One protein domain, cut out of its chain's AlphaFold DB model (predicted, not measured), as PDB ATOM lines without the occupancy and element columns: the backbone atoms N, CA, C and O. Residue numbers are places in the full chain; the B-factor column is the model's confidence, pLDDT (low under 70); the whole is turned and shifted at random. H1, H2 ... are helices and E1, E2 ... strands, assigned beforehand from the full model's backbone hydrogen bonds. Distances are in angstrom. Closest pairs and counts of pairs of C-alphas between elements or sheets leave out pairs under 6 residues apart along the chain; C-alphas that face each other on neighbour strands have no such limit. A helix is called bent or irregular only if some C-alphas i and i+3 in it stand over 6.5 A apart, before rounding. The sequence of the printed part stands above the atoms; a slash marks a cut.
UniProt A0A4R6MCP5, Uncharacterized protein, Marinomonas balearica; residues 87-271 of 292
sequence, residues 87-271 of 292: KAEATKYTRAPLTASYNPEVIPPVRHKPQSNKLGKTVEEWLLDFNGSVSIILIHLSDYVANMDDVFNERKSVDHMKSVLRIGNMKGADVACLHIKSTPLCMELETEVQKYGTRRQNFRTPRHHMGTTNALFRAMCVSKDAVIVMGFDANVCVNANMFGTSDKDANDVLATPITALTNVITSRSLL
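Overview. This is residues 87 to 271 of the 292 residues of an uncharacterized protein of Marinomonas balearica (UniProt A0A4R6MCP5). A strongly twisted seven-stranded sheet forms the core, with H3 and H4 packed over one face and H5, H6 and H7 over the other. The hairpin E1 and E2 makes one edge, H1 sits beside H3, and two long loops, residues 94 to 115 and 244 to 257, reach out at one end. The printed part has 185 residues, with seven named helices and seven named strands in the order E1 E2 H1 E3 H2 H3 E4 H4 E5 H5 E6 H6 H7 E7; under half of the residues are in them, and the class is mixed. The mixed sheet runs E2 E1 E7 E6 E3 E4 E5. The whole is compact, with a radius of gyration of the C-alphas of 15.3 A and spans of 41 by 37 by 30 A.

Along the chain. E1, residues 91 to 93, begins at C-alpha 91 (57.744, -20.069, 26.925). E2 is residues 116 to 118, H1 123 to 129, E3 134 to 139, H2 146 to 149, H3 157 to 170, 20.3 A long, and E4 174 to 179. H4 is residues 187 to 199, 18.6 A, and irregular, with C-alphas 195 and 198 9.1 A apart. E5 is residues 200 to 204, H5 215 to 222, E6 226 to 232, 20.1 A, H6 237 to 243 and H7 258 to 261. E7, residues 263 to 266, ends at C-alpha 266 (53.682, -20.674, 23.158).

Arrangement. E2 and E1 are antiparallel, N 92 and O 117 2.9 A apart, as are E1 and E7, N 91 and O 266 2.8 A. The other neighbours are parallel: E7 and E6, N 227 and O 263 2.8 A; E6 and E3, N 137 and O 228 2.8 A; E3 and E4, N 136 and O 174 2.8 A; E4 and E5, N 177 and O 201 2.8 A. H3, 10.1 A over the sheet, touches H4 on the same face, the same way at a shallow tilt of 19 degrees, closest at C-alphas 169 and 196, 5.9 A. H1 only grazes the sheet and touches H3, C-alphas 124 and 164, 5.6 A. H2, not on the sheet, touches H3 only at the corner, C-alphas 148 and 158, 5.1 A. On the opposite face H7 touches H5, C-alphas 222 and 261, 5.3 A, and H6, C-alphas 242 and 258, 5.0 A. Strand-helix-strand units, parallel neighbour strands with helices between, are E3, H2 H3, E4; E4, H4, E5; and E6, H6 H7, E7; E5, H5, E6 is split, with E3 and E4 between its strands; each crossover is right-handed. H1, H3, H5 and H6 have every O i to N i+4 pair within hydrogen-bond range; H4 has 2 of 9, and 7 of 10 O i to N i+3; H2 and H7 are too short.

Size, cuts and confidence. The farthest C-alphas, Glu 154 and Asn 251, are 46.1 A apart. The printed part has no cut; the links E1 to E2 and H6 to H7 are long. Mean pLDDT of the printed part is 92.0, and no printed residue is under 70.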
ATOM      1  N   LYS A  87      63.589 -16.567  18.829       84.00
ATOM      2  CA  LYS A  87      62.130 -16.346  18.879       84.00
ATOM      3  C   LYS A  87      61.301 -17.638  18.763       84.00
ATOM      4  O   LYS A  87      60.094 -17.610  18.992       84.00
ATOM      5  N   ALA A  88      61.932 -18.764  18.431       85.25
ATOM      6  CA  ALA A  88      61.303 -20.084  18.402       85.25
ATOM      7  C   ALA A  88      61.355 -20.811  19.762       85.25
ATOM      8  O   ALA A  88      60.802 -21.907  19.888       85.25
ATOM      9  N   GLU A  89      62.009 -20.228  20.773       90.19
ATOM     10  CA  GLU A  89      62.040 -20.784  22.123       90.19
ATOM     11  C   GLU A  89      60.640 -20.805  22.748       90.19
ATOM     12  O   GLU A  89      59.929 -19.796  22.784       90.19
ATOM     13  N   ALA A  90      60.248 -21.969  23.262       92.62
ATOM     14  CA  ALA A  90      58.998 -22.127  23.978       92.62
ATOM     15  C   ALA A  90      59.061 -21.425  25.336       92.62
ATOM     16  O   ALA A  90      60.004 -21.588  26.116       92.62
ATOM     17  N   THR A  91      57.997 -20.693  25.633       92.06
ATOM     18  CA  THR A  91      57.744 -20.069  26.925       92.06
ATOM     19  C   THR A  91      56.540 -20.743  27.564       92.06
ATOM     20  O   THR A  91      55.512 -20.939  26.914       92.06
ATOM     21  N   LYS A  92      56.668 -21.089  28.847       94.06
ATOM     22  CA  LYS A  92      55.561 -21.542  29.686       94.06
ATOM     23  C   LYS A  92      55.064 -20.388  30.537       94.06
ATOM     24  O   LYS A  92      55.839 -19.842  31.314       94.06
ATOM     25  N   TYR A  93      53.771 -20.118  30.475       93.44
ATOM     26  CA  TYR A  93      53.035 -19.345  31.465       93.44
ATOM     27  C   TYR A  93      52.379 -20.324  32.432       93.44
ATOM     28  O   TYR A  93      51.571 -21.169  32.036       93.44
ATOM     29  N   THR A  94      52.793 -20.267  33.692       94.75
ATOM     30  CA  THR A  94      52.330 -21.197  34.723       94.75
ATOM     31  C   THR A  94      50.933 -20.811  35.168       94.75
ATOM     32  O   THR A  94      50.678 -19.637  35.429       94.75
ATOM     33  N   ARG A  95      50.042 -21.802  35.275       96.75
ATOM     34  CA  ARG A  95      48.679 -21.589  35.763       96.75
ATOM     35  C   ARG A  95      48.703 -20.845  37.099       96.75
ATOM     36  O   ARG A  95      49.329 -21.328  38.041       96.75
ATOM     37  N   ALA A  96      47.974 -19.737  37.200       93.38
ATOM     38  CA  ALA A  96      47.847 -18.976  38.440       93.38
ATOM     39  C   ALA A  96      46.399 -18.505  38.655       93.38
ATOM     40  O   ALA A  96      45.758 -18.079  37.702       93.38
ATOM     41  N   PRO A  97      45.846 -18.556  39.879       94.69
ATOM     42  CA  PRO A  97      44.511 -18.020  40.126       94.69
ATOM     43  C   PRO A  97      44.458 -16.509  39.849       94.69
ATOM     44  O   PRO A  97      45.467 -15.806  39.952       94.69
ATOM     45  N   LEU A  98      43.269 -15.998  39.522       93.12
ATOM     46  CA  LEU A  98      43.045 -14.554  39.440       93.12
ATOM     47  C   LEU A  98      43.271 -13.909  40.813       93.12
ATOM     48  O   LEU A  98      42.826 -14.431  41.836       93.12
ATOM     49  N   THR A  99      43.961 -12.771  40.835       90.88
ATOM     50  CA  THR A  99      44.135 -11.962  42.046       90.88
ATOM     51  C   THR A  99      42.898 -11.097  42.278       90.88
ATOM     52  O   THR A  99      42.188 -10.761  41.335       90.88
ATOM     53  N   ALA A 100      42.672 -10.655  43.518       91.19
ATOM     54  CA  ALA A 100      41.580  -9.724  43.835       91.19
ATOM     55  C   ALA A 100      41.692  -8.376  43.092       91.19
ATOM     56  O   ALA A 100      40.701  -7.678  42.917       91.19
ATOM     57  N   SER A 101      42.901  -8.015  42.650       88.75
ATOM     58  CA  SER A 101      43.167  -6.814  41.858       88.75
ATOM     59  C   SER A 101      42.877  -6.970  40.365       88.75
ATOM     60  O   SER A 101      42.912  -5.966  39.659       88.75
ATOM     61  N   TYR A 102      42.633  -8.188  39.865       90.31
ATOM     62  CA  TYR A 102      42.339  -8.412  38.452       90.31
ATOM     63  C   TYR A 102      41.079  -7.646  38.050       90.31
ATOM     64  O   TYR A 102      39.977  -7.945  38.508       90.31
ATOM     65  N   ASN A 103      41.263  -6.653  37.189       90.25
ATOM     66  CA  ASN A 103      40.193  -5.839  36.652       90.25
ATOM     67  C   ASN A 103      40.654  -5.257  35.303       90.25
ATOM     68  O   ASN A 103      41.382  -4.264  35.266       90.25
ATOM     69  N   PRO A 104      40.281  -5.876  34.176       86.00
ATOM     70  CA  PRO A 104      40.638  -5.394  32.850       86.00
ATOM     71  C   PRO A 104      39.761  -4.222  32.366       86.00
ATOM     72  O   PRO A 104      40.015  -3.724  31.274       86.00
ATOM     73  N   GLU A 105      38.754  -3.785  33.133       88.00
ATOM     74  CA  GLU A 105      37.857  -2.670  32.776       88.00
ATOM     75  C   GLU A 105      38.380  -1.298  33.240       88.00
ATOM     76  O   GLU A 105      37.968  -0.268  32.709       88.00
ATOM     77  N   VAL A 106      39.286  -1.256  34.225       86.44
ATOM     78  CA  VAL A 106      39.865   0.005  34.730       86.44
ATOM     79  C   VAL A 106      40.936   0.568  33.788       86.44
ATOM     80  O   VAL A 106      41.460  -0.135  32.927       86.44
ATOM     81  N   ILE A 107      41.289   1.848  33.955       80.62
ATOM     82  CA  ILE A 107      42.327   2.524  33.161       80.62
ATOM     83  C   ILE A 107      43.462   2.981  34.098       80.62
ATOM     84  O   ILE A 107      43.213   3.830  34.954       80.62
ATOM     85  N   PRO A 108      44.704   2.473  33.943       80.50
ATOM     86  CA  PRO A 108      45.115   1.405  33.024       80.50
ATOM     87  C   PRO A 108      44.565   0.025  33.446       80.50
ATOM     88  O   PRO A 108      44.377  -0.213  34.640       80.50
ATOM     89  N   PRO A 109      44.342  -0.903  32.494       79.69
ATOM     90  CA  PRO A 109      43.753  -2.207  32.790       79.69
ATOM     91  C   PRO A 109      44.679  -3.067  33.649       79.69
ATOM     92  O   PRO A 109      45.870  -3.213  33.359       79.69
ATOM     93  N   VAL A 110      44.116  -3.712  34.673       85.00
ATOM     94  CA  VAL A 110      44.831  -4.668  35.525       85.00
ATOM     95  C   VAL A 110      44.612  -6.080  34.986       85.00
ATOM     96  O   VAL A 110      43.682  -6.789  35.373       85.00
ATOM     97  N   ARG A 111      45.480  -6.478  34.047       84.81
ATOM     98  CA  ARG A 111      45.481  -7.808  33.412       84.81
ATOM     99  C   ARG A 111      46.035  -8.893  34.334       84.81
ATOM    100  O   ARG A 111      46.719  -8.612  35.320       84.81
ATOM    101  N   HIS A 112      45.756 -10.148  33.996       87.88
ATOM    102  CA  HIS A 112      46.318 -11.296  34.697       87.88
ATOM    103  C   HIS A 112      47.782 -11.509  34.290       87.88
ATOM    104  O   HIS A 112      48.091 -11.597  33.104       87.88
ATOM    105  N   LYS A 113      48.679 -11.608  35.279       86.12
ATOM    106  CA  LYS A 113      50.136 -11.684  35.082       86.12
ATOM    107  C   LYS A 113      50.706 -12.970  35.691       86.12
ATOM    108  O   LYS A 113      51.240 -12.935  36.800       86.12
ATOM    109  N   PRO A 114      50.561 -14.121  35.018       88.00
ATOM    110  CA  PRO A 114      51.104 -15.385  35.500       88.00
ATOM    111  C   PRO A 114      52.633 -15.396  35.371       88.00
ATOM    112  O   PRO A 114      53.201 -14.729  34.503       88.00
ATOM    113  N   GLN A 115      53.311 -16.206  36.185       88.81
ATOM    114  CA  GLN A 115      54.755 -16.401  36.039       88.81
ATOM    115  C   GLN A 115      55.070 -17.047  34.684       88.81
ATOM    116  O   GLN A 115      54.515 -18.098  34.349       88.81
ATOM    117  N   SER A 116      56.012 -16.462  33.944       87.50
ATOM    118  CA  SER A 116      56.525 -17.004  32.689       87.50
ATOM    119  C   SER A 116      57.954 -17.530  32.845       87.50
ATOM    120  O   SER A 116      58.747 -16.980  33.603       87.50
ATOM    121  N   ASN A 117      58.284 -18.620  32.146       87.69
ATOM    122  CA  ASN A 117      59.629 -19.194  32.117       87.69
ATOM    123  C   ASN A 117      59.965 -19.711  30.715       87.69
ATOM    124  O   ASN A 117      59.154 -20.391  30.078       87.69
ATOM    125  N   LYS A 118      61.190 -19.438  30.263       89.00
ATOM    126  CA  LYS A 118      61.770 -20.063  29.072       89.00
ATOM    127  C   LYS A 118      62.060 -21.530  29.337       89.00
ATOM    128  O   LYS A 118      62.532 -21.891  30.414       89.00
ATOM    129  N   LEU A 119      61.768 -22.372  28.356       91.25
ATOM    130  CA  LEU A 119      61.921 -23.818  28.497       91.25
ATOM    131  C   LEU A 119      63.241 -24.345  27.934       91.25
ATOM    132  O   LEU A 119      63.502 -25.545  28.051       91.25
ATOM    133  N   GLY A 120      64.052 -23.495  27.294       90.31
ATOM    134  CA  GLY A 120      65.302 -23.914  26.679       90.31
ATOM    135  C   GLY A 120      65.102 -24.938  25.568       90.31
ATOM    136  O   GLY A 120      66.012 -25.727  25.344       90.31
ATOM    137  N   LYS A 121      63.927 -24.981  24.921       91.31
ATOM    138  CA  LYS A 121      63.530 -25.912  23.843       91.31
ATOM    139  C   LYS A 121      62.422 -25.299  22.973       91.31
ATOM    140  O   LYS A 121      61.811 -24.319  23.395       91.31
ATOM    141  N   THR A 122      62.146 -25.839  21.784       92.75
ATOM    142  CA  THR A 122      60.976 -25.401  20.983       92.75
ATOM    143  C   THR A 122      59.672 -26.011  21.491       92.75
ATOM    144  O   THR A 122      59.678 -26.919  22.325       92.75
ATOM    145  N   VAL A 123      58.535 -25.537  20.972       95.12
ATOM    146  CA  VAL A 123      57.212 -26.082  21.317       95.12
ATOM    147  C   VAL A 123      57.087 -27.548  20.889       95.12
ATOM    148  O   VAL A 123      56.525 -28.351  21.625       95.12
ATOM    149  N   GLU A 124      57.671 -27.927  19.752       94.56
ATOM    150  CA  GLU A 124      57.751 -29.313  19.279       94.56
ATOM    151  C   GLU A 124      58.550 -30.209  20.218       94.56
ATOM    152  O   GLU A 124      58.079 -31.280  20.591       94.56
ATOM    153  N   GLU A 125      59.749 -29.770  20.614       93.25
ATOM    154  CA  GLU A 125      60.582 -30.508  21.567       93.25
ATOM    155  C   GLU A 125      59.868 -30.652  22.912       93.25
ATOM    156  O   GLU A 125      59.830 -31.741  23.479       93.25
ATOM    157  N   TRP A 126      59.242 -29.577  23.403       94.62
ATOM    158  CA  TRP A 126      58.439 -29.637  24.619       94.62
ATOM    159  C   TRP A 126      57.297 -30.649  24.495       94.62
ATOM    160  O   TRP A 126      57.123 -31.470  25.388       94.62
ATOM    161  N   LEU A 127      56.561 -30.637  23.384       95.19
ATOM    162  CA  LEU A 127      55.421 -31.523  23.158       95.19
ATOM    163  C   LEU A 127      55.830 -32.997  23.024       95.19
ATOM    164  O   LEU A 127      55.091 -33.886  23.445       95.19
ATOM    165  N   LEU A 128      57.010 -33.269  22.461       93.12
ATOM    166  CA  LEU A 128      57.584 -34.614  22.409       93.12
ATOM    167  C   LEU A 128      57.907 -35.142  23.812       93.12
ATOM    168  O   LEU A 128      57.555 -36.287  24.113       93.12
ATOM    169  N   ASP A 129      58.518 -34.303  24.653       92.19
ATOM    170  CA  ASP A 129      58.967 -34.642  26.010       92.19
ATOM    171  C   ASP A 129      57.825 -34.668  27.041       92.19
ATOM    172  O   ASP A 129      57.934 -35.307  28.088       92.19
ATOM    173  N   PHE A 130      56.741 -33.937  26.782       94.69
ATOM    174  CA  PHE A 130      55.633 -33.803  27.717       94.69
ATOM    175  C   PHE A 130      54.755 -35.064  27.732       94.69
ATOM    176  O   PHE A 130      54.398 -35.622  26.687       94.69
ATOM    177  N   ASN A 131      54.405 -35.504  28.945       92.75
ATOM    178  CA  ASN A 131      53.591 -36.699  29.203       92.75
ATOM    179  C   ASN A 131      52.185 -36.374  29.733       92.75
ATOM    180  O   ASN A 131      51.401 -37.291  29.963       92.75
ATOM    181  N   GLY A 132      51.873 -35.095  29.950       96.12
ATOM    182  CA  GLY A 132      50.537 -34.667  30.348       96.12
ATOM    183  C   GLY A 132      49.585 -34.535  29.161       96.12
ATOM    184  O   GLY A 132      49.975 -34.579  27.992       96.12
ATOM    185  N   SER A 133      48.319 -34.321  29.483       97.75
ATOM    186  CA  SER A 133      47.261 -34.008  28.534       97.75
ATOM    187  C   SER A 133      47.429 -32.596  27.958       97.75
ATOM    188  O   SER A 133      47.632 -31.623  28.686       97.75
ATOM    189  N   VAL A 134      47.334 -32.482  26.629       98.31
ATOM    190  CA  VAL A 134      47.512 -31.216  25.900       98.31
ATOM    191  C   VAL A 134      46.310 -30.928  25.008       98.31
ATOM    192  O   VAL A 134      45.729 -31.842  24.421       98.31
ATOM    193  N   SER A 135      45.958 -29.651  24.876       98.50
ATOM    194  CA  SER A 135      45.150 -29.150  23.757       98.50
ATOM    195  C   SER A 135      45.903 -28.051  23.008       98.50
ATOM    196  O   SER A 135      46.615 -27.255  23.618       98.50
ATOM    197  N   ILE A 136      45.773 -28.009  21.687       98.75
ATOM    198  CA  ILE A 136      46.282 -26.929  20.840       98.75
ATOM    199  C   ILE A 136      45.131 -25.978  20.527       98.75
ATOM    200  O   ILE A 136      44.112 -26.385  19.982       98.75
ATOM    201  N   ILE A 137      45.303 -24.700  20.836       98.38
ATOM    202  CA  ILE A 137      44.306 -23.656  20.627       98.38
ATOM    203  C   ILE A 137      44.782 -22.756  19.486       98.38
ATOM    204  O   ILE A 137      45.839 -22.132  19.576       98.38
ATOM    205  N   LEU A 138      43.982 -22.697  18.423       97.44
ATOM    206  CA  LEU A 138      44.178 -21.856  17.245       97.44
ATOM    207  C   LEU A 138      43.238 -20.653  17.332       97.44
ATOM    208  O   LEU A 138      42.023 -20.812  17.215       97.44
ATOM    209  N   ILE A 139      43.786 -19.459  17.541       94.88
ATOM    210  CA  ILE A 139      43.006 -18.233  17.753       94.88
ATOM    211  C   ILE A 139      42.970 -17.408  16.465       94.88
ATOM    212  O   ILE A 139      43.979 -16.864  16.028       94.88
ATOM    213  N   HIS A 140      41.780 -17.319  15.871       91.06
ATOM    214  CA  HIS A 140      41.413 -16.414  14.773       91.06
ATOM    215  C   HIS A 140      42.266 -16.534  13.508       91.06
ATOM    216  O   HIS A 140      42.440 -15.582  12.757       91.06
ATOM    217  N   LEU A 141      42.721 -17.746  13.223       93.12
ATOM    218  CA  LEU A 141      43.458 -18.086  12.009       93.12
ATOM    219  C   LEU A 141      42.510 -18.440  10.846       93.12
ATOM    220  O   LEU A 141      42.802 -19.337  10.064       93.12
ATOM    221  N   SER A 142      41.346 -17.781  10.757       92.56
ATOM    222  CA  SER A 142      40.315 -18.055   9.739       92.56
ATOM    223  C   SER A 142      40.783 -17.771   8.312       92.56
ATOM    224  O   SER A 142      40.320 -18.433   7.388       92.56
ATOM    225  N   ASP A 143      41.698 -16.817   8.139       91.12
ATOM    226  CA  ASP A 143      42.278 -16.449   6.851       91.12
ATOM    227  C   ASP A 143      43.795 -16.549   6.905       91.12
ATOM    228  O   ASP A 143      44.414 -16.410   7.963       91.12
ATOM    229  N   TYR A 144      44.388 -16.771   5.737       91.44
ATOM    230  CA  TYR A 144      45.816 -16.605   5.579       91.44
ATOM    231  C   TYR A 144      46.152 -15.116   5.592       91.44
ATOM    232  O   TYR A 144      45.572 -14.337   4.836       91.44
ATOM    233  N   VAL A 145      47.108 -14.727   6.428       87.94
ATOM    234  CA  VAL A 145      47.646 -13.363   6.446       87.94
ATOM    235  C   VAL A 145      49.123 -13.401   6.082       87.94
ATOM    236  O   VAL A 145      49.816 -14.356   6.425       87.94
ATOM    237  N   ALA A 146      49.620 -12.361   5.410       88.12
ATOM    238  CA  ALA A 146      50.994 -12.326   4.899       88.12
ATOM    239  C   ALA A 146      52.047 -12.594   5.990       88.12
ATOM    240  O   ALA A 146      53.010 -13.310   5.754       88.12
ATOM    241  N   ASN A 147      51.824 -12.121   7.218       87.44
ATOM    242  CA  ASN A 147      52.722 -12.348   8.355       87.44
ATOM    243  C   ASN A 147      52.844 -13.819   8.787       87.44
ATOM    244  O   ASN A 147      53.729 -14.173   9.561       87.44
ATOM    245  N   MET A 148      52.000 -14.720   8.281       91.62
ATOM    246  CA  MET A 148      52.216 -16.160   8.434       91.62
ATOM    247  C   MET A 148      53.476 -16.644   7.688       91.62
ATOM    248  O   MET A 148      54.033 -17.683   8.058       91.62
ATOM    249  N   ASP A 149      53.954 -15.882   6.696       92.25
ATOM    250  CA  ASP A 149      55.239 -16.082   6.022       92.25
ATOM    251  C   ASP A 149      56.438 -15.510   6.796       92.25
ATOM    252  O   ASP A 149      57.575 -15.764   6.390       92.25
ATOM    253  N   ASP A 150      56.229 -14.794   7.910       87.75
ATOM    254  CA  ASP A 150      57.329 -14.242   8.705       87.75
ATOM    255  C   ASP A 150      58.251 -15.363   9.186       87.75
ATOM    256  O   ASP A 150      57.805 -16.387   9.725       87.75
ATOM    257  N   VAL A 151      59.553 -15.155   8.983       87.31
ATOM    258  CA  VAL A 151      60.589 -16.166   9.196       87.31
ATOM    259  C   VAL A 151      61.272 -15.959  10.546       87.31
ATOM    260  O   VAL A 151      61.923 -14.945  10.790       87.31
ATOM    261  N   PHE A 152      61.204 -16.978  11.398       84.00
ATOM    262  CA  PHE A 152      61.917 -17.073  12.667       84.00
ATOM    263  C   PHE A 152      62.804 -18.315  12.655       84.00
ATOM    264  O   PHE A 152      62.336 -19.413  12.363       84.00
ATOM    265  N   ASN A 153      64.092 -18.157  12.970       83.75
ATOM    266  CA  ASN A 153      65.044 -19.272  13.032       83.75
ATOM    267  C   ASN A 153      65.027 -20.137  11.751       83.75
ATOM    268  O   ASN A 153      64.964 -21.369  11.825       83.75
ATOM    269  N   GLU A 154      65.082 -19.461  10.591       86.38
ATOM    270  CA  GLU A 154      65.072 -20.036   9.229       86.38
ATOM    271  C   GLU A 154      63.747 -20.701   8.816       86.38
ATOM    272  O   GLU A 154      63.715 -21.505   7.885       86.38
ATOM    273  N   ARG A 155      62.641 -20.396   9.503       87.69
ATOM    274  CA  ARG A 155      61.357 -21.065   9.295       87.69
ATOM    275  C   ARG A 155      60.178 -20.104   9.335       87.69
ATOM    276  O   ARG A 155      60.096 -19.273  10.232       87.69
ATOM    277  N   LYS A 156      59.239 -20.262   8.402       91.38
ATOM    278  CA  LYS A 156      57.987 -19.498   8.394       91.38
ATOM    279  C   LYS A 156      57.109 -19.857   9.591       91.38
ATOM    280  O   LYS A 156      57.035 -21.024   9.986       91.38
ATOM    281  N   SER A 157      56.375 -18.880  10.110       92.25
ATOM    282  CA  SER A 157      55.423 -19.076  11.211       92.25
ATOM    283  C   SER A 157      54.368 -20.141  10.880       92.25
ATOM    284  O   SER A 157      54.096 -21.021  11.698       92.25
ATOM    285  N   VAL A 158      53.841 -20.151   9.648       94.12
ATOM    286  CA  VAL A 158      52.888 -21.181   9.192       94.12
ATOM    287  C   VAL A 158      53.476 -22.592   9.217       94.12
ATOM    288  O   VAL A 158      52.789 -23.544   9.593       94.12
ATOM    289  N   ASP A 159      54.749 -22.749   8.856       93.88
ATOM    290  CA  ASP A 159      55.409 -24.054   8.871       93.88
ATOM    291  C   ASP A 159      55.665 -24.517  10.307       93.88
ATOM    292  O   ASP A 159      55.558 -25.714  10.596       93.88
ATOM    293  N   HIS A 160      55.887 -23.568  11.226       93.94
ATOM    294  CA  HIS A 160      55.912 -23.827  12.663       93.94
ATOM    295  C   HIS A 160      54.581 -24.345  13.182       93.94
ATOM    296  O   HIS A 160      54.522 -25.450  13.725       93.94
ATOM    297  N   MET A 161      53.499 -23.618  12.931       97.00
ATOM    298  CA  MET A 161      52.159 -24.045  13.331       97.00
ATOM    299  C   MET A 161      51.819 -25.441  12.794       97.00
ATOM    300  O   MET A 161      51.404 -26.313  13.557       97.00
ATOM    301  N   LYS A 162      52.076 -25.702  11.502       97.31
ATOM    302  CA  LYS A 162      51.845 -27.018  10.877       97.31
ATOM    303  C   LYS A 162      52.599 -28.143  11.582       97.31
ATOM    304  O   LYS A 162      52.075 -29.246  11.711       97.31
ATOM    305  N   SER A 163      53.828 -27.902  12.018       96.25
ATOM    306  CA  SER A 163      54.620 -28.918  12.712       96.25
ATOM    307  C   SER A 163      54.104 -29.232  14.098       96.25
ATOM    308  O   SER A 163      53.924 -30.402  14.432       96.25
ATOM    309  N   VAL A 164      53.783 -28.197  14.878       97.69
ATOM    310  CA  VAL A 164      53.204 -28.395  16.206       97.69
ATOM    311  C   VAL A 164      51.866 -29.122  16.086       97.69
ATOM    312  O   VAL A 164      51.614 -30.052  16.847       97.69
ATOM    313  N   LEU A 165      51.056 -28.798  15.072       98.38
ATOM    314  CA  LEU A 165      49.825 -29.527  14.766       98.38
ATOM    315  C   LEU A 165      50.080 -30.995  14.401       98.38
ATOM    316  O   LEU A 165      49.368 -31.871  14.890       98.38
ATOM    317  N   ARG A 166      51.098 -31.308  13.593       97.38
ATOM    318  CA  ARG A 166      51.451 -32.704  13.267       97.38
ATOM    319  C   ARG A 166      51.876 -33.485  14.505       97.38
ATOM    320  O   ARG A 166      51.399 -34.596  14.717       97.38
ATOM    321  N   ILE A 167      52.760 -32.911  15.315       96.19
ATOM    322  CA  ILE A 167      53.295 -33.571  16.510       96.19
ATOM    323  C   ILE A 167      52.200 -33.724  17.562       96.19
ATOM    324  O   ILE A 167      52.056 -34.806  18.121       96.19
ATOM    325  N   GLY A 168      51.375 -32.696  17.771       97.19
ATOM    326  CA  GLY A 168      50.221 -32.762  18.665       97.19
ATOM    327  C   GLY A 168      49.243 -33.853  18.266       97.19
ATOM    328  O   GLY A 168      48.806 -34.620  19.121       97.19
ATOM    329  N   ASN A 169      48.990 -34.013  16.966       97.06
ATOM    330  CA  ASN A 169      48.132 -35.081  16.479       97.06
ATOM    331  C   ASN A 169      48.688 -36.462  16.862       97.06
ATOM    332  O   ASN A 169      47.948 -37.284  17.396       97.06
ATOM    333  N   MET A 170      49.991 -36.683  16.645       93.50
ATOM    334  CA  MET A 170      50.682 -37.940  16.975       93.50
ATOM    335  C   MET A 170      50.771 -38.200  18.482       93.50
ATOM    336  O   MET A 170      50.723 -39.345  18.916       93.50
ATOM    337  N   LYS A 171      50.862 -37.137  19.284       93.19
ATOM    338  CA  LYS A 171      50.894 -37.192  20.750       93.19
ATOM    339  C   LYS A 171      49.501 -37.255  21.387       93.19
ATOM    340  O   LYS A 171      49.401 -37.230  22.609       93.19
ATOM    341  N   GLY A 172      48.436 -37.342  20.586       95.62
ATOM    342  CA  GLY A 172      47.067 -37.468  21.091       95.62
ATOM    343  C   GLY A 172      46.477 -36.179  21.671       95.62
ATOM    344  O   GLY A 172      45.497 -36.253  22.405       95.62
ATOM    345  N   ALA A 173      47.037 -35.006  21.358       98.06
ATOM    346  CA  ALA A 173      46.506 -33.721  21.815       98.06
ATOM    347  C   ALA A 173      45.121 -33.431  21.215       98.06
ATOM    348  O   ALA A 173      44.831 -33.844  20.094       98.06
ATOM    349  N   ASP A 174      44.279 -32.676  21.910       98.25
ATOM    350  CA  ASP A 174      43.080 -32.110  21.280       98.25
ATOM    351  C   ASP A 174      43.433 -30.861  20.465       98.25
ATOM    352  O   ASP A 174      44.517 -30.293  20.624       98.25
ATOM    353  N   VAL A 175      42.528 -30.426  19.584       98.50
ATOM    354  CA  VAL A 175      42.664 -29.137  18.895       98.50
ATOM    355  C   VAL A 175      41.367 -28.341  18.959       98.50
ATOM    356  O   VAL A 175      40.284 -28.855  18.684       98.50
ATOM    357  N   ALA A 176      41.484 -27.066  19.310       98.06
ATOM    358  CA  ALA A 176      40.394 -26.114  19.388       98.06
ATOM    359  C   ALA A 176      40.634 -24.969  18.402       98.06
ATOM    360  O   ALA A 176      41.610 -24.234  18.535       98.06
ATOM    361  N   CYS A 177      39.731 -24.778  17.444       97.38
ATOM    362  CA  CYS A 177      39.714 -23.582  16.610       97.38
ATOM    363  C   CYS A 177      38.781 -22.556  17.248       97.38
ATOM    364  O   CYS A 177      37.570 -22.769  17.288       97.38
ATOM    365  N   LEU A 178      39.330 -21.447  17.736       95.81
ATOM    366  CA  LEU A 178      38.571 -20.300  18.219       95.81
ATOM    367  C   LEU A 178      38.459 -19.269  17.092       95.81
ATOM    368  O   LEU A 178      39.453 -18.657  16.703       95.81
ATOM    369  N   HIS A 179      37.262 -19.057  16.554       93.06
ATOM    370  CA  HIS A 179      37.080 -18.287  15.322       93.06
ATOM    371  C   HIS A 179      35.912 -17.302  15.386       93.06
ATOM    372  O   HIS A 179      34.880 -17.553  15.998       93.06
ATOM    373  N   ILE A 180      36.062 -16.167  14.706       87.56
ATOM    374  CA  ILE A 180      35.013 -15.140  14.593       87.56
ATOM    375  C   ILE A 180      34.177 -15.392  13.327       87.56
ATOM    376  O   ILE A 180      32.940 -15.318  13.333       87.56
ATOM    377  N   LYS A 181      34.860 -15.736  12.228       88.50
ATOM    378  CA  LYS A 181      34.271 -15.944  10.899       88.50
ATOM    379  C   LYS A 181      33.538 -17.283  10.802       88.50
ATOM    380  O   LYS A 181      33.617 -18.114  11.700       88.50
ATOM    381  N   SER A 182      32.776 -17.489   9.729       87.44
ATOM    382  CA  SER A 182      32.133 -18.782   9.445       87.44
ATOM    383  C   SER A 182      33.168 -19.886   9.223       87.44
ATOM    384  O   SER A 182      33.010 -20.985   9.745       87.44
ATOM    385  N   THR A 183      34.241 -19.569   8.499       91.88
ATOM    386  CA  THR A 183      35.376 -20.465   8.289       91.88
ATOM    387  C   THR A 183      36.250 -20.502   9.546       91.88
ATOM    388  O   THR A 183      36.722 -19.449   9.988       91.88
ATOM    389  N   PRO A 184      36.483 -21.679  10.151       92.38
ATOM    390  CA  PRO A 184      37.232 -21.772  11.400       92.38
ATOM    391  C   PRO A 184      38.739 -21.571  11.227       92.38
ATOM    392  O   PRO A 184      39.406 -21.197  12.188       92.38
ATOM    393  N   LEU A 185      39.275 -21.856  10.038       95.06
ATOM    394  CA  LEU A 185      40.711 -21.905   9.796       95.06
ATOM    395  C   LEU A 185      41.048 -21.727   8.308       95.06
ATOM    396  O   LEU A 185      40.288 -22.172   7.448       95.06
ATOM    397  N   CYS A 186      42.204 -21.135   8.012       95.12
ATOM    398  CA  CYS A 186      42.748 -21.037   6.664       95.12
ATOM    399  C   CYS A 186      43.149 -22.409   6.100       95.12
ATOM    400  O   CYS A 186      43.474 -23.349   6.840       95.12
ATOM    401  N   MET A 187      43.159 -22.526   4.769       94.69
ATOM    402  CA  MET A 187      43.427 -23.795   4.078       94.69
ATOM    403  C   MET A 187      44.817 -24.360   4.399       94.69
ATOM    404  O   MET A 187      44.999 -25.579   4.458       94.69
ATOM    405  N   GLU A 188      45.791 -23.486   4.652       94.38
ATOM    406  CA  GLU A 188      47.170 -23.848   4.956       94.38
ATOM    407  C   GLU A 188      47.278 -24.678   6.237       94.38
ATOM    408  O   GLU A 188      48.122 -25.572   6.310       94.38
ATOM    409  N   LEU A 189      46.439 -24.411   7.239       97.06
ATOM    410  CA  LEU A 189      46.441 -25.143   8.507       97.06
ATOM    411  C   LEU A 189      45.364 -26.236   8.554       97.06
ATOM    412  O   LEU A 189      45.547 -27.249   9.234       97.06
ATOM    413  N   GLU A 190      44.282 -26.077   7.791       96.19
ATOM    414  CA  GLU A 190      43.141 -26.998   7.740       96.19
ATOM    415  C   GLU A 190      43.558 -28.446   7.450       96.19
ATOM    416  O   GLU A 190      43.098 -29.366   8.125       96.19
ATOM    417  N   THR A 191      44.509 -28.654   6.532       92.62
ATOM    418  CA  THR A 191      45.019 -29.997   6.194       92.62
ATOM    419  C   THR A 191      45.588 -30.744   7.408       92.62
ATOM    420  O   THR A 191      45.461 -31.965   7.507       92.62
ATOM    421  N   GLU A 192      46.239 -30.044   8.342       95.81
ATOM    422  CA  GLU A 192      46.786 -30.682   9.546       95.81
ATOM    423  C   GLU A 192      45.722 -30.856  10.631       95.81
ATOM    424  O   GLU A 192      45.699 -31.882  11.309       95.81
ATOM    425  N   VAL A 193      44.801 -29.900  10.756       97.38
ATOM    426  CA  VAL A 193      43.725 -29.936  11.756       97.38
ATOM    427  C   VAL A 193      42.686 -31.016  11.455       97.38
ATOM    428  O   VAL A 193      42.196 -31.663  12.380       97.38
ATOM    429  N   GLN A 194      42.385 -31.298  10.185       96.62
ATOM    430  CA  GLN A 194      41.461 -32.379   9.806       96.62
ATOM    431  C   GLN A 194      41.890 -33.752  10.343       96.62
ATOM    432  O   GLN A 194      41.043 -34.581  10.675       96.62
ATOM    433  N   LYS A 195      43.198 -33.981  10.514       96.31
ATOM    434  CA  LYS A 195      43.754 -35.254  11.003       96.31
ATOM    435  C   LYS A 195      43.425 -35.548  12.469       96.31
ATOM    436  O   LYS A 195      43.584 -36.688  12.896       96.31
ATOM    437  N   TYR A 196      42.957 -34.555  13.226       97.81
ATOM    438  CA  TYR A 196      42.525 -34.737  14.613       97.81
ATOM    439  C   TYR A 196      41.172 -35.458  14.716       97.81
ATOM    440  O   TYR A 196      40.874 -36.039  15.762       97.81
ATOM    441  N   GLY A 197      40.364 -35.461  13.648       96.50
ATOM    442  CA  GLY A 197      39.057 -36.115  13.631       96.50
ATOM    443  C   GLY A 197      38.157 -35.612  14.762       96.50
ATOM    444  O   GLY A 197      37.941 -34.411  14.906       96.50
ATOM    445  N   THR A 198      37.672 -36.525  15.601       96.62
ATOM    446  CA  THR A 198      36.781 -36.218  16.734       96.62
ATOM    447  C   THR A 198      37.436 -35.406  17.857       96.62
ATOM    448  O   THR A 198      36.724 -34.850  18.687       96.62
ATOM    449  N   ARG A 199      38.772 -35.290  17.882       97.38
ATOM    450  CA  ARG A 199      39.510 -34.434  18.832       97.38
ATOM    451  C   ARG A 199      39.549 -32.958  18.424       97.38
ATOM    452  O   ARG A 199      40.068 -32.126  19.168       97.38
ATOM    453  N   ARG A 200      39.030 -32.622  17.239       97.56
ATOM    454  CA  ARG A 200      38.864 -31.241  16.783       97.56
ATOM    455  C   ARG A 200      37.559 -30.660  17.312       97.56
ATOM    456  O   ARG A 200      36.494 -31.235  17.113       97.56
ATOM    457  N   GLN A 201      37.635 -29.462  17.878       97.44
ATOM    458  CA  GLN A 201      36.481 -28.679  18.304       97.44
ATOM    459  C   GLN A 201      36.550 -27.272  17.704       97.44
ATOM    460  O   GLN A 201      37.618 -26.665  17.651       97.44
ATOM    461  N   ASN A 202      35.416 -26.748  17.244       96.62
ATOM    462  CA  ASN A 202      35.316 -25.397  16.693       96.62
ATOM    463  C   ASN A 202      34.437 -24.548  17.618       96.62
ATOM    464  O   ASN A 202      33.291 -24.908  17.890       96.62
ATOM    465  N   PHE A 203      34.965 -23.418  18.079       95.50
ATOM    466  CA  PHE A 203      34.269 -22.466  18.936       95.50
ATOM    467  C   PHE A 203      34.139 -21.146  18.201       95.50
ATOM    468  O   PHE A 203      35.124 -20.434  17.992       95.50
ATOM    469  N   ARG A 204      32.908 -20.815  17.813       92.56
ATOM    470  CA  ARG A 204      32.626 -19.548  17.153       92.56
ATOM    471  C   ARG A 204      32.319 -18.465  18.188       92.56
ATOM    472  O   ARG A 204      31.320 -18.574  18.894       92.56
ATOM    473  N   THR A 205      33.126 -17.407  18.237       86.38
ATOM    474  CA  THR A 205      32.966 -16.259  19.150       86.38
ATOM    475  C   THR A 205      32.888 -14.945  18.367       86.38
ATOM    476  O   THR A 205      33.821 -14.151  18.367       86.38
ATOM    477  N   PRO A 206      31.778 -14.673  17.658       81.38
ATOM    478  CA  PRO A 206      31.716 -13.586  16.679       81.38
ATOM    479  C   PRO A 206      31.729 -12.173  17.291       81.38
ATOM    480  O   PRO A 206      31.866 -11.202  16.556       81.38
ATOM    481  N   ARG A 207      31.528 -12.052  18.608       83.69
ATOM    482  CA  ARG A 207      31.399 -10.775  19.335       83.69
ATOM    483  C   ARG A 207      32.327 -10.663  20.543       83.69
ATOM    484  O   ARG A 207      32.213  -9.706  21.297       83.69
ATOM    485  N   HIS A 208      33.196 -11.650  20.742       84.00
ATOM    486  CA  HIS A 208      34.064 -11.730  21.908       84.00
ATOM    487  C   HIS A 208      35.474 -12.066  21.456       84.00
ATOM    488  O   HIS A 208      35.671 -12.960  20.628       84.00
ATOM    489  N   HIS A 209      36.442 -11.384  22.051       84.25
ATOM    490  CA  HIS A 209      37.840 -11.767  21.969       84.25
ATOM    491  C   HIS A 209      38.087 -13.011  22.826       84.25
ATOM    492  O   HIS A 209      38.829 -13.903  22.429       84.25
ATOM    493  N   MET A 210      37.433 -13.105  23.987       87.75
ATOM    494  CA  MET A 210      37.597 -14.195  24.945       87.75
ATOM    495  C   MET A 210      36.830 -15.453  24.543       87.75
ATOM    496  O   MET A 210      35.601 -15.509  24.624       87.75
ATOM    497  N   GLY A 211      37.561 -16.522  24.227       90.00
ATOM    498  CA  GLY A 211      36.996 -17.854  24.009       90.00
ATOM    499  C   GLY A 211      36.369 -18.456  25.262       90.00
ATOM    500  O   GLY A 211      35.428 -19.238  25.173       90.00
ATOM    501  N   THR A 212      36.839 -18.065  26.447       92.56
ATOM    502  CA  THR A 212      36.360 -18.580  27.740       92.56
ATOM    503  C   THR A 212      34.991 -18.047  28.161       92.56
ATOM    504  O   THR A 212      34.438 -18.538  29.142       92.56
ATOM    505  N   THR A 213      34.404 -17.129  27.382       92.50
ATOM    506  CA  THR A 213      32.959 -16.831  27.427       92.50
ATOM    507  C   THR A 213      32.118 -18.059  27.059       92.50
ATOM    508  O   THR A 213      30.982 -18.200  27.507       92.50
ATOM    509  N   ASN A 214      32.682 -18.996  26.285       92.88
ATOM    510  CA  ASN A 214      32.072 -20.279  25.974       92.88
ATOM    511  C   ASN A 214      32.402 -21.320  27.061       92.88
ATOM    512  O   ASN A 214      33.562 -21.691  27.269       92.88
ATOM    513  N   ALA A 215      31.365 -21.846  27.718       92.25
ATOM    514  CA  ALA A 215      31.511 -22.809  28.811       92.25
ATOM    515  C   ALA A 215      32.210 -24.119  28.394       92.25
ATOM    516  O   ALA A 215      33.000 -24.657  29.170       92.25
ATOM    517  N   LEU A 216      31.975 -24.614  27.173       94.50
ATOM    518  CA  LEU A 216      32.620 -25.830  26.664       94.50
ATOM    519  C   LEU A 216      34.110 -25.602  26.391       94.50
ATOM    520  O   LEU A 216      34.937 -26.434  26.759       94.50
ATOM    521  N   PHE A 217      34.470 -24.452  25.814       96.19
ATOM    522  CA  PHE A 217      35.873 -24.074  25.624       96.19
ATOM    523  C   PHE A 217      36.604 -23.946  26.967       96.19
ATOM    524  O   PHE A 217      37.706 -24.472  27.144       96.19
ATOM    525  N   ARG A 218      35.962 -23.299  27.948       95.44
ATOM    526  CA  ARG A 218      36.477 -23.187  29.316       95.44
ATOM    527  C   ARG A 218      36.681 -24.561  29.956       95.44
ATOM    528  O   ARG A 218      37.756 -24.817  30.497       95.44
ATOM    529  N   ALA A 219      35.688 -25.448  29.875       95.94
ATOM    530  CA  ALA A 219      35.774 -26.806  30.411       95.94
ATOM    531  C   ALA A 219      36.911 -27.608  29.762       95.94
ATOM    532  O   ALA A 219      37.665 -28.282  30.464       95.94
ATOM    533  N   MET A 220      37.096 -27.472  28.444       96.88
ATOM    534  CA  MET A 220      38.227 -28.082  27.751       96.88
ATOM    535  C   MET A 220      39.557 -27.587  28.319       96.88
ATOM    536  O   MET A 220      40.394 -28.413  28.668       96.88
ATOM    537  N   CYS A 221      39.748 -26.272  28.460       97.38
ATOM    538  CA  CYS A 221      40.989 -25.718  29.006       97.38
ATOM    539  C   CYS A 221      41.284 -26.263  30.412       97.38
ATOM    540  O   CYS A 221      42.413 -26.654  30.693       97.38
ATOM    541  N   VAL A 222      40.265 -26.341  31.276       97.56
ATOM    542  CA  VAL A 222      40.397 -26.865  32.649       97.56
ATOM    543  C   VAL A 222      40.758 -28.354  32.668       97.56
ATOM    544  O   VAL A 222      41.463 -28.797  33.571       97.56
ATOM    545  N   SER A 223      40.309 -29.124  31.676       97.31
ATOM    546  CA  SER A 223      40.564 -30.569  31.588       97.31
ATOM    547  C   SER A 223      41.990 -30.950  31.167       97.31
ATOM    548  O   SER A 223      42.286 -32.142  31.087       97.31
ATOM    549  N   LYS A 224      42.854 -29.975  30.847       97.88
ATOM    550  CA  LYS A 224      44.210 -30.213  30.328       97.88
ATOM    551  C   LYS A 224      45.291 -29.749  31.292       97.88
ATOM    552  O   LYS A 224      45.166 -28.698  31.923       97.88
ATOM    553  N   ASP A 225      46.403 -30.478  31.314       98.38
ATOM    554  CA  ASP A 225      47.598 -30.112  32.087       98.38
ATOM    555  C   ASP A 225      48.301 -28.880  31.505       98.38
ATOM    556  O   ASP A 225      48.904 -28.081  32.233       98.38
ATOM    557  N   ALA A 226      48.233 -28.732  30.182       98.31
ATOM    558  CA  ALA A 226      48.729 -27.576  29.458       98.31
ATOM    559  C   ALA A 226      47.974 -27.380  28.140       98.31
ATOM    560  O   ALA A 226      47.436 -28.319  27.553       98.31
ATOM    561  N   VAL A 227      48.001 -26.157  27.628       98.50
ATOM    562  CA  VAL A 227      47.543 -25.843  26.277       98.50
ATOM    563  C   VAL A 227      48.638 -25.139  25.500       98.50
ATOM    564  O   VAL A 227      49.402 -24.354  26.058       98.50
ATOM    565  N   ILE A 228      48.713 -25.415  24.205       98.44
ATOM    566  CA  ILE A 228      49.561 -24.661  23.290       98.44
ATOM    567  C   ILE A 228      48.701 -23.593  22.635       98.44
ATOM    568  O   ILE A 228      47.678 -23.924  22.045       98.44
ATOM    569  N   VAL A 229      49.119 -22.332  22.697       96.50
ATOM    570  CA  VAL A 229      48.404 -21.229  22.045       96.50
ATOM    571  C   VAL A 229      49.165 -20.764  20.809       96.50
ATOM    572  O   VAL A 229      50.352 -20.440  20.880       96.50
ATOM    573  N   MET A 230      48.455 -20.721  19.684       95.25
ATOM    574  CA  MET A 230      48.895 -20.144  18.413       95.25
ATOM    575  C   MET A 230      47.776 -19.249  17.895       95.25
ATOM    576  O   MET A 230      46.600 -19.566  18.085       95.25
ATOM    577  N   GLY A 231      48.090 -18.159  17.208       91.56
ATOM    578  CA  GLY A 231      47.013 -17.306  16.722       91.56
ATOM    579  C   GLY A 231      47.448 -16.097  15.930       91.56
ATOM    580  O   GLY A 231      48.626 -15.744  15.903       91.56
ATOM    581  N   PHE A 232      46.457 -15.485  15.292       85.06
ATOM    582  CA  PHE A 232      46.546 -14.166  14.690       85.06
ATOM    583  C   PHE A 232      46.146 -13.090  15.698       85.06
ATOM    584  O   PHE A 232      45.399 -13.355  16.642       85.06
ATOM    585  N   ASP A 233      46.639 -11.877  15.462       77.12
ATOM    586  CA  ASP A 233      46.438 -10.719  16.318       77.12
ATOM    587  C   ASP A 233      46.867 -11.025  17.753       77.12
ATOM    588  O   ASP A 233      46.085 -11.126  18.710       77.12
ATOM    589  N   ALA A 234      48.177 -11.215  17.877       77.00
ATOM    590  CA  ALA A 234      48.808 -11.499  19.148       77.00
ATOM    591  C   ALA A 234      48.571 -10.407  20.215       77.00
ATOM    592  O   ALA A 234      48.751 -10.665  21.402       77.00
ATOM    593  N   ASN A 235      48.139  -9.212  19.800       71.56
ATOM    594  CA  ASN A 235      47.978  -8.022  20.637       71.56
ATOM    595  C   ASN A 235      46.593  -7.857  21.209       71.56
ATOM    596  O   ASN A 235      46.450  -7.328  22.310       71.56
ATOM    597  N   VAL A 236      45.589  -8.277  20.453       78.31
ATOM    598  CA  VAL A 236      44.203  -8.140  20.865       78.31
ATOM    599  C   VAL A 236      43.675  -9.505  21.247       78.31
ATOM    600  O   VAL A 236      43.378  -9.746  22.411       78.31
ATOM    601  N   CYS A 237      43.592 -10.431  20.297       86.06
ATOM    602  CA  CYS A 237      42.780 -11.626  20.477       86.06
ATOM    603  C   CYS A 237      43.523 -12.732  21.224       86.06
ATOM    604  O   CYS A 237      42.972 -13.313  22.162       86.06
ATOM    605  N   VAL A 238      44.788 -12.994  20.886       88.94
ATOM    606  CA  VAL A 238      45.601 -13.921  21.693       88.94
ATOM    607  C   VAL A 238      45.839 -13.336  23.083       88.94
ATOM    608  O   VAL A 238      45.715 -14.054  24.077       88.94
ATOM    609  N   ASN A 239      46.112 -12.029  23.160       84.94
ATOM    610  CA  ASN A 239      46.329 -11.333  24.424       84.94
ATOM    611  C   ASN A 239      45.127 -11.407  25.350       84.94
ATOM    612  O   ASN A 239      45.272 -11.841  26.494       84.94
ATOM    613  N   ALA A 240      43.944 -11.073  24.835       86.44
ATOM    614  CA  ALA A 240      42.698 -11.223  25.558       86.44
ATOM    615  C   ALA A 240      42.574 -12.648  26.098       86.44
ATOM    616  O   ALA A 240      42.530 -12.828  27.309       86.44
ATOM    617  N   ASN A 241      42.630 -13.665  25.234       92.50
ATOM    618  CA  ASN A 241      42.472 -15.056  25.661       92.50
ATOM    619  C   ASN A 241      43.474 -15.476  26.742       92.50
ATOM    620  O   ASN A 241      43.102 -16.175  27.685       92.50
ATOM    621  N   MET A 242      44.739 -15.075  26.625       91.25
ATOM    622  CA  MET A 242      45.773 -15.509  27.560       91.25
ATOM    623  C   MET A 242      45.791 -14.721  28.866       91.25
ATOM    624  O   MET A 242      46.052 -15.348  29.886       91.25
ATOM    625  N   PHE A 243      45.512 -13.415  28.875       89.06
ATOM    626  CA  PHE A 243      45.723 -12.542  30.048       89.06
ATOM    627  C   PHE A 243      44.509 -11.695  30.451       89.06
ATOM    628  O   PHE A 243      44.507 -11.065  31.511       89.06
ATOM    629  N   GLY A 244      43.444 -11.738  29.659       87.38
ATOM    630  CA  GLY A 244      42.137 -11.179  29.974       87.38
ATOM    631  C   GLY A 244      41.807  -9.915  29.187       87.38
ATOM    632  O   GLY A 244      42.677  -9.235  28.653       87.38
ATOM    633  N   THR A 245      40.521  -9.593  29.138       87.50
ATOM    634  CA  THR A 245      39.958  -8.347  28.597       87.50
ATOM    635  C   THR A 245      38.634  -8.066  29.313       87.50
ATOM    636  O   THR A 245      38.208  -8.879  30.131       87.50
ATOM    637  N   SER A 246      37.966  -6.958  29.006       89.75
ATOM    638  CA  SER A 246      36.655  -6.585  29.566       89.75
ATOM    639  C   SER A 246      35.473  -7.431  29.059       89.75
ATOM    640  O   SER A 246      34.320  -7.074  29.277       89.75
ATOM    641  N   ASP A 247      35.726  -8.530  28.345       90.94
ATOM    642  CA  ASP A 247      34.668  -9.442  27.911       90.94
ATOM    643  C   ASP A 247      34.103 -10.179  29.123       90.94
ATOM    644  O   ASP A 247      34.845 -10.645  29.992       90.94
ATOM    645  N   LYS A 248      32.783 -10.347  29.141       90.81
ATOM    646  CA  LYS A 248      32.057 -11.048  30.197       90.81
ATOM    647  C   LYS A 248      31.435 -12.341  29.679       90.81
ATOM    648  O   LYS A 248      31.116 -12.457  28.495       90.81
ATOM    649  N   ASP A 249      31.300 -13.323  30.561       86.38
ATOM    650  CA  ASP A 249      30.598 -14.572  30.283       86.38
ATOM    651  C   ASP A 249      29.067 -14.405  30.370       86.38
ATOM    652  O   ASP A 249      28.542 -13.308  30.565       86.38
ATOM    653  N   ALA A 250      28.328 -15.505  30.206       86.06
ATOM    654  CA  ALA A 250      26.864 -15.498  30.221       86.06
ATOM    655  C   ALA A 250      26.235 -15.040  31.557       86.06
ATOM    656  O   ALA A 250      25.039 -14.767  31.586       86.06
ATOM    657  N   ASN A 251      27.015 -14.958  32.642       88.69
ATOM    658  CA  ASN A 251      26.566 -14.521  33.964       88.69
ATOM    659  C   ASN A 251      26.991 -13.076  34.287       88.69
ATOM    660  O   ASN A 251      26.960 -12.685  35.450       88.69
ATOM    661  N   ASP A 252      27.419 -12.301  33.283       89.56
ATOM    662  CA  ASP A 252      27.953 -10.938  33.438       89.56
ATOM    663  C   ASP A 252      29.215 -10.860  34.325       89.56
ATOM    664  O   ASP A 252      29.560  -9.810  34.869       89.56
ATOM    665  N   VAL A 253      29.952 -11.970  34.441       90.94
ATOM    666  CA  VAL A 253      31.241 -12.030  35.142       90.94
ATOM    667  C   VAL A 253      32.372 -11.931  34.127       90.94
ATOM    668  O   VAL A 253      32.298 -12.527  33.055       90.94
ATOM    669  N   LEU A 254      33.445 -11.214  34.468       92.56
ATOM    670  CA  LEU A 254      34.643 -11.124  33.630       92.56
ATOM    671  C   LEU A 254      35.132 -12.512  33.208       92.56
ATOM    672  O   LEU A 254      35.381 -13.395  34.038       92.56
ATOM    673  N   ALA A 255      35.283 -12.697  31.899       92.19
ATOM    674  CA  ALA A 255      35.715 -13.955  31.331       92.19
ATOM    675  C   ALA A 255      37.128 -14.292  31.830       92.19
ATOM    676  O   ALA A 255      38.053 -13.482  31.784       92.19
ATOM    677  N   THR A 256      37.305 -15.516  32.322       93.75
ATOM    678  CA  THR A 256      38.575 -15.935  32.922       93.75
ATOM    679  C   THR A 256      39.631 -16.177  31.832       93.75
ATOM    680  O   THR A 256      39.357 -16.961  30.923       93.75
ATOM    681  N   PRO A 257      40.833 -15.578  31.891       94.31
ATOM    682  CA  PRO A 257      41.921 -15.880  30.961       94.31
ATOM    683  C   PRO A 257      42.369 -17.341  31.039       94.31
ATOM    684  O   PRO A 257      42.329 -17.964  32.099       94.31
ATOM    685  N   ILE A 258      42.859 -17.885  29.925       96.56
ATOM    686  CA  ILE A 258      43.302 -19.284  29.814       96.56
ATOM    687  C   ILE A 258      44.396 -19.607  30.838       96.56
ATOM    688  O   ILE A 258      44.381 -20.681  31.437       96.56
ATOM    689  N   THR A 259      45.313 -18.674  31.090       95.38
ATOM    690  CA  THR A 259      46.401 -18.853  32.066       95.38
ATOM    691  C   THR A 259      45.922 -18.937  33.519       95.38
ATOM    692  O   THR A 259      46.662 -19.424  34.371       95.38
ATOM    693  N   ALA A 260      44.671 -18.570  33.812       96.50
ATOM    694  CA  ALA A 260      44.055 -18.849  35.106       96.50
ATOM    695  C   ALA A 260      43.392 -20.238  35.187       96.50
ATOM    696  O   ALA A 260      43.110 -20.745  36.277       96.50
ATOM    697  N   LEU A 261      43.187 -20.891  34.042       97.62
ATOM    698  CA  LEU A 261      42.561 -22.209  33.934       97.62
ATOM    699  C   LEU A 261      43.595 -23.336  33.824       97.62
ATOM    700  O   LEU A 261      43.409 -24.393  34.423       97.62
ATOM    701  N   THR A 262      44.683 -23.117  33.082       98.12
ATOM    702  CA  THR A 262      45.702 -24.133  32.774       98.12
ATOM    703  C   THR A 262      47.052 -23.497  32.419       98.12
ATOM    704  O   THR A 262      47.162 -22.281  32.273       98.12
ATOM    705  N   ASN A 263      48.106 -24.311  32.322       97.81
ATOM    706  CA  ASN A 263      49.409 -23.837  31.859       97.81
ATOM    707  C   ASN A 263      49.334 -23.510  30.365       97.81
ATOM    708  O   ASN A 263      48.791 -24.299  29.595       97.81
ATOM    709  N   VAL A 264      49.937 -22.405  29.937       97.00
ATOM    710  CA  VAL A 264      49.999 -22.040  28.515       97.00
ATOM    711  C   VAL A 264      51.422 -22.150  28.004       97.00
ATOM    712  O   VAL A 264      52.345 -21.606  28.605       97.00
ATOM    713  N   ILE A 265      51.594 -22.830  26.876       96.81
ATOM    714  CA  ILE A 265      52.845 -22.923  26.135       96.81
ATOM    715  C   ILE A 265      52.684 -22.181  24.812       96.81
ATOM    716  O   ILE A 265      51.712 -22.378  24.087       96.81
ATOM    717  N   THR A 266      53.640 -21.330  24.470       95.00
ATOM    718  CA  THR A 266      53.682 -20.674  23.158       95.00
ATOM    719  C   THR A 266      55.115 -20.263  22.825       95.00
ATOM    720  O   THR A 266      56.022 -20.426  23.642       95.00
ATOM    721  N   SER A 267      55.338 -19.745  21.627       90.38
ATOM    722  CA  SER A 267      56.584 -19.094  21.218       90.38
ATOM    723  C   SER A 267      56.245 -17.926  20.307       90.38
ATOM    724  O   SER A 267      55.180 -17.902  19.691       90.38
ATOM    725  N   ARG A 268      57.164 -16.968  20.161       84.75
ATOM    726  CA  ARG A 268      56.919 -15.797  19.312       84.75
ATOM    727  C   ARG A 268      56.586 -16.177  17.865       84.75
ATOM    728  O   ARG A 268      55.747 -15.538  17.247       84.75
ATOM    729  N   SER A 269      57.202 -17.232  17.350       85.81
ATOM    730  CA  SER A 269      56.951 -17.776  16.009       85.81
ATOM    731  C   SER A 269      55.580 -18.449  15.814       85.81
ATOM    732  O   SER A 269      55.238 -18.802  14.690       85.81
ATOM    733  N   LEU A 270      54.792 -18.640  16.878       90.75
ATOM    734  CA  LEU A 270      53.401 -19.116  16.809       90.75
ATOM    735  C   LEU A 270      52.378 -17.977  16.948       90.75
ATOM    736  O   LEU A 270      51.172 -18.227  16.922       90.75
ATOM    737  N   LEU A 271      52.847 -16.737  17.106       89.38
ATOM    738  CA  LEU A 271      52.026 -15.554  17.335       89.38
ATOM    739  C   LEU A 271      52.151 -14.608  16.138       89.38
ATOM    740  O   LEU A 271      53.114 -13.846  16.020       89.38
TER     741      LEU A 271